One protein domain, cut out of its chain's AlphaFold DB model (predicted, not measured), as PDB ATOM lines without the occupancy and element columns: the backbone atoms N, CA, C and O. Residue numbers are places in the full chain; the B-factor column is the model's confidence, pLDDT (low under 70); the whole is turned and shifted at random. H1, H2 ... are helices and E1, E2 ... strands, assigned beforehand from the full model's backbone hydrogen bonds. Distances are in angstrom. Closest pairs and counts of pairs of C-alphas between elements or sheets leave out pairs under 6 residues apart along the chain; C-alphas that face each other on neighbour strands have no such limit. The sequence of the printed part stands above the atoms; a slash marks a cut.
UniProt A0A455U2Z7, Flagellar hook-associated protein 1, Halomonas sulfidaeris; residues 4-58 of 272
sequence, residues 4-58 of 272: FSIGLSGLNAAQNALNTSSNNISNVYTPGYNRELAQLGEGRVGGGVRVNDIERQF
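What this domain is: This is residues 4 to 58 of the 272 residues of the protein "Flagellar hook-associated protein 1" of Halomonas sulfidaeris (UniProt A0A455U2Z7). A narrow two-stranded hairpin, E1 and E2, is packed lengthwise on one long helix, H1, which covers one face of the hairpin and leaves the other bare. The chain goes out along H1, folds back through E1 and returns through E2, making a slender rod. The printed part has 55 residues, with one named helix and two named strands in the order H1, E1, E2; the sheet, in the order E1 - E2, is antiparallel and the class is mixed, helices and strands. The whole is loose, with a radius of gyration of the C-alphas of 13.1 A and spans of 42 by 18 by 6 A.

How they stand to each other: E1, residues 36 to 42, and E2, residues 49 to 56, form a hairpin of antiparallel neighbours, with 153 degrees between their directions. C-alphas 38 and 54 face each other at 4.5 A. N 39 and O 53, at 2.8 A, and N 50 and O 41, at 2.9 A, are within hydrogen-bond range. H1, residues 4 to 27, has its closest C-alphas to E1 at Ala 17 and Ala 38, 5.4 A apart. Its closest C-alphas to E2 are those of Gly 10 and Val 49, 5.6 A apart. In H1 every O i to N i+4 pair is within hydrogen-bond range.

Where its parts are: E1 measures 19.6 A from first to last C-alpha and E2 20.1 A; C-alpha 56, where E2 ends, is at (151.890, 170.786, 119.527). H1 measures 34.4 A, from C-alpha 4 at (142.297, 141.154, 120.268) to C-alpha 27 at (144.262, 174.259, 129.517).

The domain as a whole: The two C-alphas farthest apart, those of Pro 31 and Gly 46, are 42.5 A apart. The printed part has no cut, and its links, H1 to E1 and E1 to E2, are short. The mean pLDDT of the printed part is 90.9, with residues 45 to 46 under 70.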
ATOM      1  N   PHE A   4     142.183 140.531 118.951       86.50
ATOM      2  CA  PHE A   4     142.297 141.154 120.268       86.50
ATOM      3  C   PHE A   4     143.424 142.201 120.373       86.50
ATOM      4  O   PHE A   4     143.209 143.279 120.914       86.50
ATOM      5  N   SER A   5     144.613 141.928 119.821       85.81
ATOM      6  CA  SER A   5     145.751 142.864 119.846       85.81
ATOM      7  C   SER A   5     145.487 144.114 119.006       85.81
ATOM      8  O   SER A   5     145.943 145.198 119.363       85.81
ATOM      9  N   ILE A   6     144.741 143.973 117.907       87.69
ATOM     10  CA  ILE A   6     144.338 145.099 117.056       87.69
ATOM     11  C   ILE A   6     143.319 145.958 117.813       87.69
ATOM     12  O   ILE A   6     143.514 147.166 117.932       87.69
ATOM     13  N   GLY A   7     142.296 145.335 118.410       89.12
ATOM     14  CA  GLY A   7     141.307 146.029 119.240       89.12
ATOM     15  C   GLY A   7     141.931 146.766 120.430       89.12
ATOM     16  O   GLY A   7     141.621 147.933 120.660       89.12
ATOM     17  N   LEU A   8     142.877 146.132 121.135       91.44
ATOM     18  CA  LEU A   8     143.603 146.749 122.249       91.44
ATOM     19  C   LEU A   8     144.431 147.962 121.797       91.44
ATOM     20  O   LEU A   8     144.442 148.987 122.477       91.44
ATOM     21  N   SER A   9     145.096 147.873 120.640       92.12
ATOM     22  CA  SER A   9     145.846 149.003 120.077       92.12
ATOM     23  C   SER A   9     144.936 150.190 119.735       92.12
ATOM     24  O   SER A   9     145.263 151.330 120.063       92.12
ATOM     25  N   GLY A  10     143.746 149.921 119.183       92.06
ATOM     26  CA  GLY A  10     142.743 150.940 118.875       92.06
ATOM     27  C   GLY A  10     142.180 151.621 120.124       92.06
ATOM     28  O   GLY A  10     142.099 152.846 120.159       92.06
ATOM     29  N   LEU A  11     141.861 150.855 121.174       93.62
ATOM     30  CA  LEU A  11     141.398 151.413 122.451       93.62
ATOM     31  C   LEU A  11     142.470 152.283 123.118       93.62
ATOM     32  O   LEU A  11     142.161 153.380 123.577       93.62
ATOM     33  N   ASN A  12     143.730 151.843 123.123       93.19
ATOM     34  CA  ASN A  12     144.834 152.641 123.660       93.19
ATOM     35  C   ASN A  12     145.051 153.936 122.864       93.19
ATOM     36  O   ASN A  12     145.257 154.995 123.457       93.19
ATOM     37  N   ALA A  13     144.984 153.879 121.531       93.44
ATOM     38  CA  ALA A  13     145.077 155.066 120.685       93.44
ATOM     39  C   ALA A  13     143.922 156.048 120.953       93.44
ATOM     40  O   ALA A  13     144.162 157.242 121.138       93.44
ATOM     41  N   ALA A  14     142.689 155.544 121.053       94.56
ATOM     42  CA  ALA A  14     141.514 156.350 121.376       94.56
ATOM     43  C   ALA A  14     141.614 156.984 122.773       94.56
ATOM     44  O   ALA A  14     141.333 158.170 122.920       94.56
ATOM     45  N   GLN A  15     142.072 156.236 123.784       95.88
ATOM     46  CA  GLN A  15     142.278 156.766 125.135       95.88
ATOM     47  C   GLN A  15     143.309 157.900 125.147       95.88
ATOM     48  O   GLN A  15     143.081 158.918 125.794       95.88
ATOM     49  N   ASN A  16     144.419 157.761 124.415       94.38
ATOM     50  CA  ASN A  16     145.411 158.831 124.300       94.38
ATOM     51  C   ASN A  16     144.832 160.065 123.599       94.38
ATOM     52  O   ASN A  16     144.985 161.167 124.110       94.38
ATOM     53  N   ALA A  17     144.101 159.890 122.495       95.06
ATOM     54  CA  ALA A  17     143.443 161.002 121.809       95.06
ATOM     55  C   ALA A  17     142.418 161.723 122.709       95.06
ATOM     56  O   ALA A  17     142.364 162.954 122.723       95.06
ATOM     57  N   LEU A  18     141.645 160.973 123.503       96.88
ATOM     58  CA  LEU A  18     140.725 161.533 124.497       96.88
ATOM     59  C   LEU A  18     141.471 162.272 125.612       96.88
ATOM     60  O   LEU A  18     141.058 163.368 125.981       96.88
ATOM     61  N   ASN A  19     142.588 161.731 126.103       96.06
ATOM     62  CA  ASN A  19     143.431 162.405 127.091       96.06
ATOM     63  C   ASN A  19     144.005 163.715 126.533       96.06
ATOM     64  O   ASN A  19     143.938 164.738 127.210       96.06
ATOM     65  N   THR A  20     144.492 163.727 125.287       95.12
ATOM     66  CA  THR A  20     144.954 164.948 124.607       95.12
ATOM     67  C   THR A  20     143.823 165.968 124.471       95.12
ATOM     68  O   THR A  20     144.009 167.147 124.759       95.12
ATOM     69  N   SER A  21     142.618 165.533 124.091       96.25
ATOM     70  CA  SER A  21     141.453 166.422 124.035       96.25
ATOM     71  C   SER A  21     141.068 166.962 125.415       96.25
ATOM     72  O   SER A  21     140.733 168.138 125.529       96.25
ATOM     73  N   SER A  22     141.138 166.133 126.458       96.94
ATOM     74  CA  SER A  22     140.890 166.538 127.844       96.94
ATOM     75  C   SER A  22     141.904 167.597 128.288       96.94
ATOM     76  O   SER A  22     141.512 168.662 128.751       96.94
ATOM     77  N   ASN A  23     143.196 167.365 128.031       95.31
ATOM     78  CA  ASN A  23     144.264 168.325 128.319       95.31
ATOM     79  C   ASN A  23     144.047 169.659 127.600       95.31
ATOM     80  O   ASN A  23     144.192 170.709 128.226       95.31
ATOM     81  N   ASN A  24     143.649 169.625 126.324       96.69
ATOM     82  CA  ASN A  24     143.325 170.827 125.558       96.69
ATOM     83  C   ASN A  24     142.175 171.617 126.193       96.69
ATOM     84  O   ASN A  24     142.269 172.832 126.328       96.69
ATOM     85  N   ILE A  25     141.096 170.936 126.592       97.06
ATOM     86  CA  ILE A  25     139.927 171.578 127.208       97.06
ATOM     87  C   ILE A  25     140.301 172.183 128.564       97.06
ATOM     88  O   ILE A  25     139.947 173.326 128.839       97.06
ATOM     89  N   SER A  26     141.041 171.449 129.397       96.75
ATOM     90  CA  SER A  26     141.448 171.922 130.722       96.75
ATOM     91  C   SER A  26     142.406 173.113 130.673       96.75
ATOM     92  O   SER A  26     142.389 173.926 131.591       96.75
ATOM     93  N   ASN A  27     143.221 173.233 129.620       95.06
ATOM     94  CA  ASN A  27     144.262 174.259 129.517       95.06
ATOM     95  C   ASN A  27     143.980 175.339 128.467       95.06
ATOM     96  O   ASN A  27     144.839 176.184 128.230       95.06
ATOM     97  N   VAL A  28     142.791 175.362 127.856       94.25
ATOM     98  CA  VAL A  28     142.451 176.338 126.801       94.25
ATOM     99  C   VAL A  28     142.590 177.796 127.260       94.25
ATOM    100  O   VAL A  28     142.879 178.669 126.447       94.25
ATOM    101  N   TYR A  29     142.421 178.056 128.559       93.75
ATOM    102  CA  TYR A  29     142.560 179.385 129.166       93.75
ATOM    103  C   TYR A  29     143.898 179.599 129.885       93.75
ATOM    104  O   TYR A  29     144.101 180.653 130.483       93.75
ATOM    105  N   THR A  30     144.809 178.627 129.843       94.38
ATOM    106  CA  THR A  30     146.151 178.774 130.410       94.38
ATOM    107  C   THR A  30     147.009 179.595 129.440       94.38
ATOM    108  O   THR A  30     147.192 179.172 128.293       94.38
ATOM    109  N   PRO A  31     147.565 180.751 129.853       91.19
ATOM    110  CA  PRO A  31     148.430 181.554 128.993       91.19
ATOM    111  C   PRO A  31     149.598 180.743 128.419       91.19
ATOM    112  O   PRO A  31     150.221 179.939 129.112       91.19
ATOM    113  N   GLY A  32     149.875 180.934 127.128       91.56
ATOM    114  CA  GLY A  32     150.953 180.231 126.428       91.56
ATOM    115  C   GLY A  32     150.663 178.770 126.068       91.56
ATOM    116  O   GLY A  32     151.507 178.128 125.439       91.56
ATOM    117  N   TYR A  33     149.495 178.223 126.424       94.75
ATOM    118  CA  TYR A  33     149.125 176.871 126.018       94.75
ATOM    119  C   TYR A  33     148.894 176.796 124.507       94.75
ATOM    120  O   TYR A  33     148.156 177.590 123.924       94.75
ATOM    121  N   ASN A  34     149.503 175.796 123.873       94.81
ATOM    122  CA  ASN A  34     149.264 175.472 122.474       94.81
ATOM    123  C   ASN A  34     148.502 174.153 122.388       94.81
ATOM    124  O   ASN A  34     148.855 173.190 123.070       94.81
ATOM    125  N   ARG A  35     147.496 174.107 121.509       95.56
ATOM    126  CA  ARG A  35     146.687 172.910 121.278       95.56
ATOM    127  C   ARG A  35     147.568 171.735 120.863       95.56
ATOM    128  O   ARG A  35     148.431 171.879 120.008       95.56
ATOM    129  N   GLU A  36     147.284 170.560 121.394       95.44
ATOM    130  CA  GLU A  36     147.972 169.318 121.055       95.44
ATOM    131  C   GLU A  36     147.098 168.412 120.174       95.44
ATOM    132  O   GLU A  36     145.870 168.366 120.330       95.44
ATOM    133  N   LEU A  37     147.725 167.674 119.255       94.88
ATOM    134  CA  LEU A  37     147.103 166.656 118.411       94.88
ATOM    135  C   LEU A  37     147.812 165.311 118.595       94.88
ATOM    136  O   LEU A  37     149.018 165.201 118.401       94.88
ATOM    137  N   ALA A  38     147.046 164.271 118.925       94.19
ATOM    138  CA  ALA A  38     147.550 162.903 118.919       94.19
ATOM    139  C   ALA A  38     147.691 162.422 117.467       94.19
ATOM    140  O   ALA A  38     146.694 162.187 116.780       94.19
ATOM    141  N   GLN A  39     148.928 162.276 117.000       93.44
ATOM    142  CA  GLN A  39     149.236 161.772 115.668       93.44
ATOM    143  C   GLN A  39     149.112 160.253 115.673       93.44
ATOM    144  O   GLN A  39     149.918 159.549 116.283       93.44
ATOM    145  N   LEU A  40     148.095 159.729 114.995       92.75
ATOM    146  CA  LEU A  40     147.881 158.291 114.874       92.75
ATOM    147  C   LEU A  40     148.548 157.767 113.604       92.75
ATOM    148  O   LEU A  40     148.507 158.400 112.552       92.75
ATOM    149  N   GLY A  41     149.167 156.598 113.701       90.44
ATOM    150  CA  GLY A  41     149.781 155.914 112.571       90.44
ATOM    151  C   GLY A  41     149.426 154.442 112.536       90.44
ATOM    152  O   GLY A  41     149.018 153.853 113.540       90.44
ATOM    153  N   GLU A  42     149.634 153.832 111.377       89.81
ATOM    154  CA  GLU A  42     149.474 152.392 111.215       89.81
ATOM    155  C   GLU A  42     150.548 151.619 111.999       89.81
ATOM    156  O   GLU A  42     151.723 152.004 112.074       89.81
ATOM    157  N   GLY A  43     150.147 150.499 112.600       81.94
ATOM    158  CA  GLY A  43     151.063 149.561 113.244       81.94
ATOM    159  C   GLY A  43     151.972 148.868 112.220       81.94
ATOM    160  O   GLY A  43     151.491 148.275 111.259       81.94
ATOM    161  N   ARG A  44     153.297 148.892 112.436       70.38
ATOM    162  CA  ARG A  44     154.302 148.408 111.460       70.38
ATOM    163  C   ARG A  44     154.278 146.898 111.168       70.38
ATOM    164  O   ARG A  44     154.838 146.491 110.157       70.38
ATOM    165  N   VAL A  45     153.684 146.057 112.022       59.25
ATOM    166  CA  VAL A  45     153.638 144.594 111.819       59.25
ATOM    167  C   VAL A  45     152.265 144.051 112.223       59.25
ATOM    168  O   VAL A  45     151.932 144.036 113.404       59.25
ATOM    169  N   GLY A  46     151.483 143.569 111.249       62.44
ATOM    170  CA  GLY A  46     150.221 142.849 111.491       62.44
ATOM    171  C   GLY A  46     148.945 143.697 111.620       62.44
ATOM    172  O   GLY A  46     147.913 143.139 111.989       62.44
ATOM    173  N   GLY A  47     148.988 144.999 111.299       79.50
ATOM    174  CA  GLY A  47     147.838 145.919 111.343       79.50
ATOM    175  C   GLY A  47     147.627 146.610 112.702       79.50
ATOM    176  O   GLY A  47     148.426 146.452 113.624       79.50
ATOM    177  N   GLY A  48     146.550 147.392 112.826       84.62
ATOM    178  CA  GLY A  48     146.226 148.180 114.027       84.62
ATOM    179  C   GLY A  48     146.755 149.617 113.997       84.62
ATOM    180  O   GLY A  48     147.279 150.078 112.983       84.62
ATOM    181  N   VAL A  49     146.592 150.333 115.112       91.06
ATOM    182  CA  VAL A  49     146.912 151.765 115.237       91.06
ATOM    183  C   VAL A  49     147.883 151.979 116.391       91.06
ATOM    184  O   VAL A  49     147.783 151.327 117.428       91.06
ATOM    185  N   ARG A  50     148.816 152.913 116.234       90.88
ATOM    186  CA  ARG A  50     149.690 153.393 117.306       90.88
ATOM    187  C   ARG A  50     149.658 154.916 117.374       90.88
ATOM    188  O   ARG A  50     149.411 155.573 116.364       90.88
ATOM    189  N   VAL A  51     149.959 155.467 118.542       90.31
ATOM    190  CA  VAL A  51     150.247 156.898 118.682       90.31
ATOM    191  C   VAL A  51     151.699 157.106 118.257       90.31
ATOM    192  O   VAL A  51     152.599 156.492 118.822       90.31
ATOM    193  N   ASN A  52     151.914 157.882 117.199       89.38
ATOM    194  CA  ASN A  52     153.243 158.246 116.719       89.38
ATOM    195  C   ASN A  52     153.851 159.368 117.561       89.38
ATOM    196  O   ASN A  52     155.040 159.305 117.847       89.38
ATOM    197  N   ASP A  53     153.046 160.379 117.895       89.69
ATOM    198  CA  ASP A  53     153.460 161.550 118.669       89.69
ATOM    199  C   ASP A  53     152.232 162.281 119.244       89.69
ATOM    200  O   ASP A  53     151.105 162.087 118.771       89.69
ATOM    201  N   ILE A  54     152.446 163.139 120.239       91.69
ATOM    202  CA  ILE A  54     151.488 164.162 120.665       91.69
ATOM    203  C   ILE A  54     152.086 165.505 120.266       91.69
ATOM    204  O   ILE A  54     152.926 166.076 120.958       91.69
ATOM    205  N   GLU A  55     151.656 166.003 119.114       92.00
ATOM    206  CA  GLU A  55     152.266 167.158 118.483       92.00
ATOM    207  C   GLU A  55     151.557 168.447 118.890       92.00
ATOM    208  O   GLU A  55     150.337 168.595 118.775       92.00
ATOM    209  N   ARG A  56     152.350 169.425 119.304       94.31
ATOM    210  CA  ARG A  56     151.890 170.786 119.527       94.31
ATOM    211  C   ARG A  56     151.579 171.496 118.207       94.31
ATOM    212  O   ARG A  56     152.427 171.597 117.329       94.31
ATOM    213  N   GLN A  57     150.414 172.122 118.126       93.94
ATOM    214  CA  GLN A  57     150.040 173.052 117.066       93.94
ATOM    215  C   GLN A  57     150.654 174.426 117.340       93.94
ATOM    216  O   GLN A  57     150.038 175.279 117.974       93.94
ATOM    217  N   PHE A  58     151.889 174.623 116.883       92.00
ATOM    218  CA  PHE A  58     152.622 175.878 117.025       92.00
ATOM    219  C   PHE A  58     153.217 176.297 115.684       92.00
ATOM    220  O   PHE A  58     153.866 175.502 115.006       92.00
TER     221      PHE A  58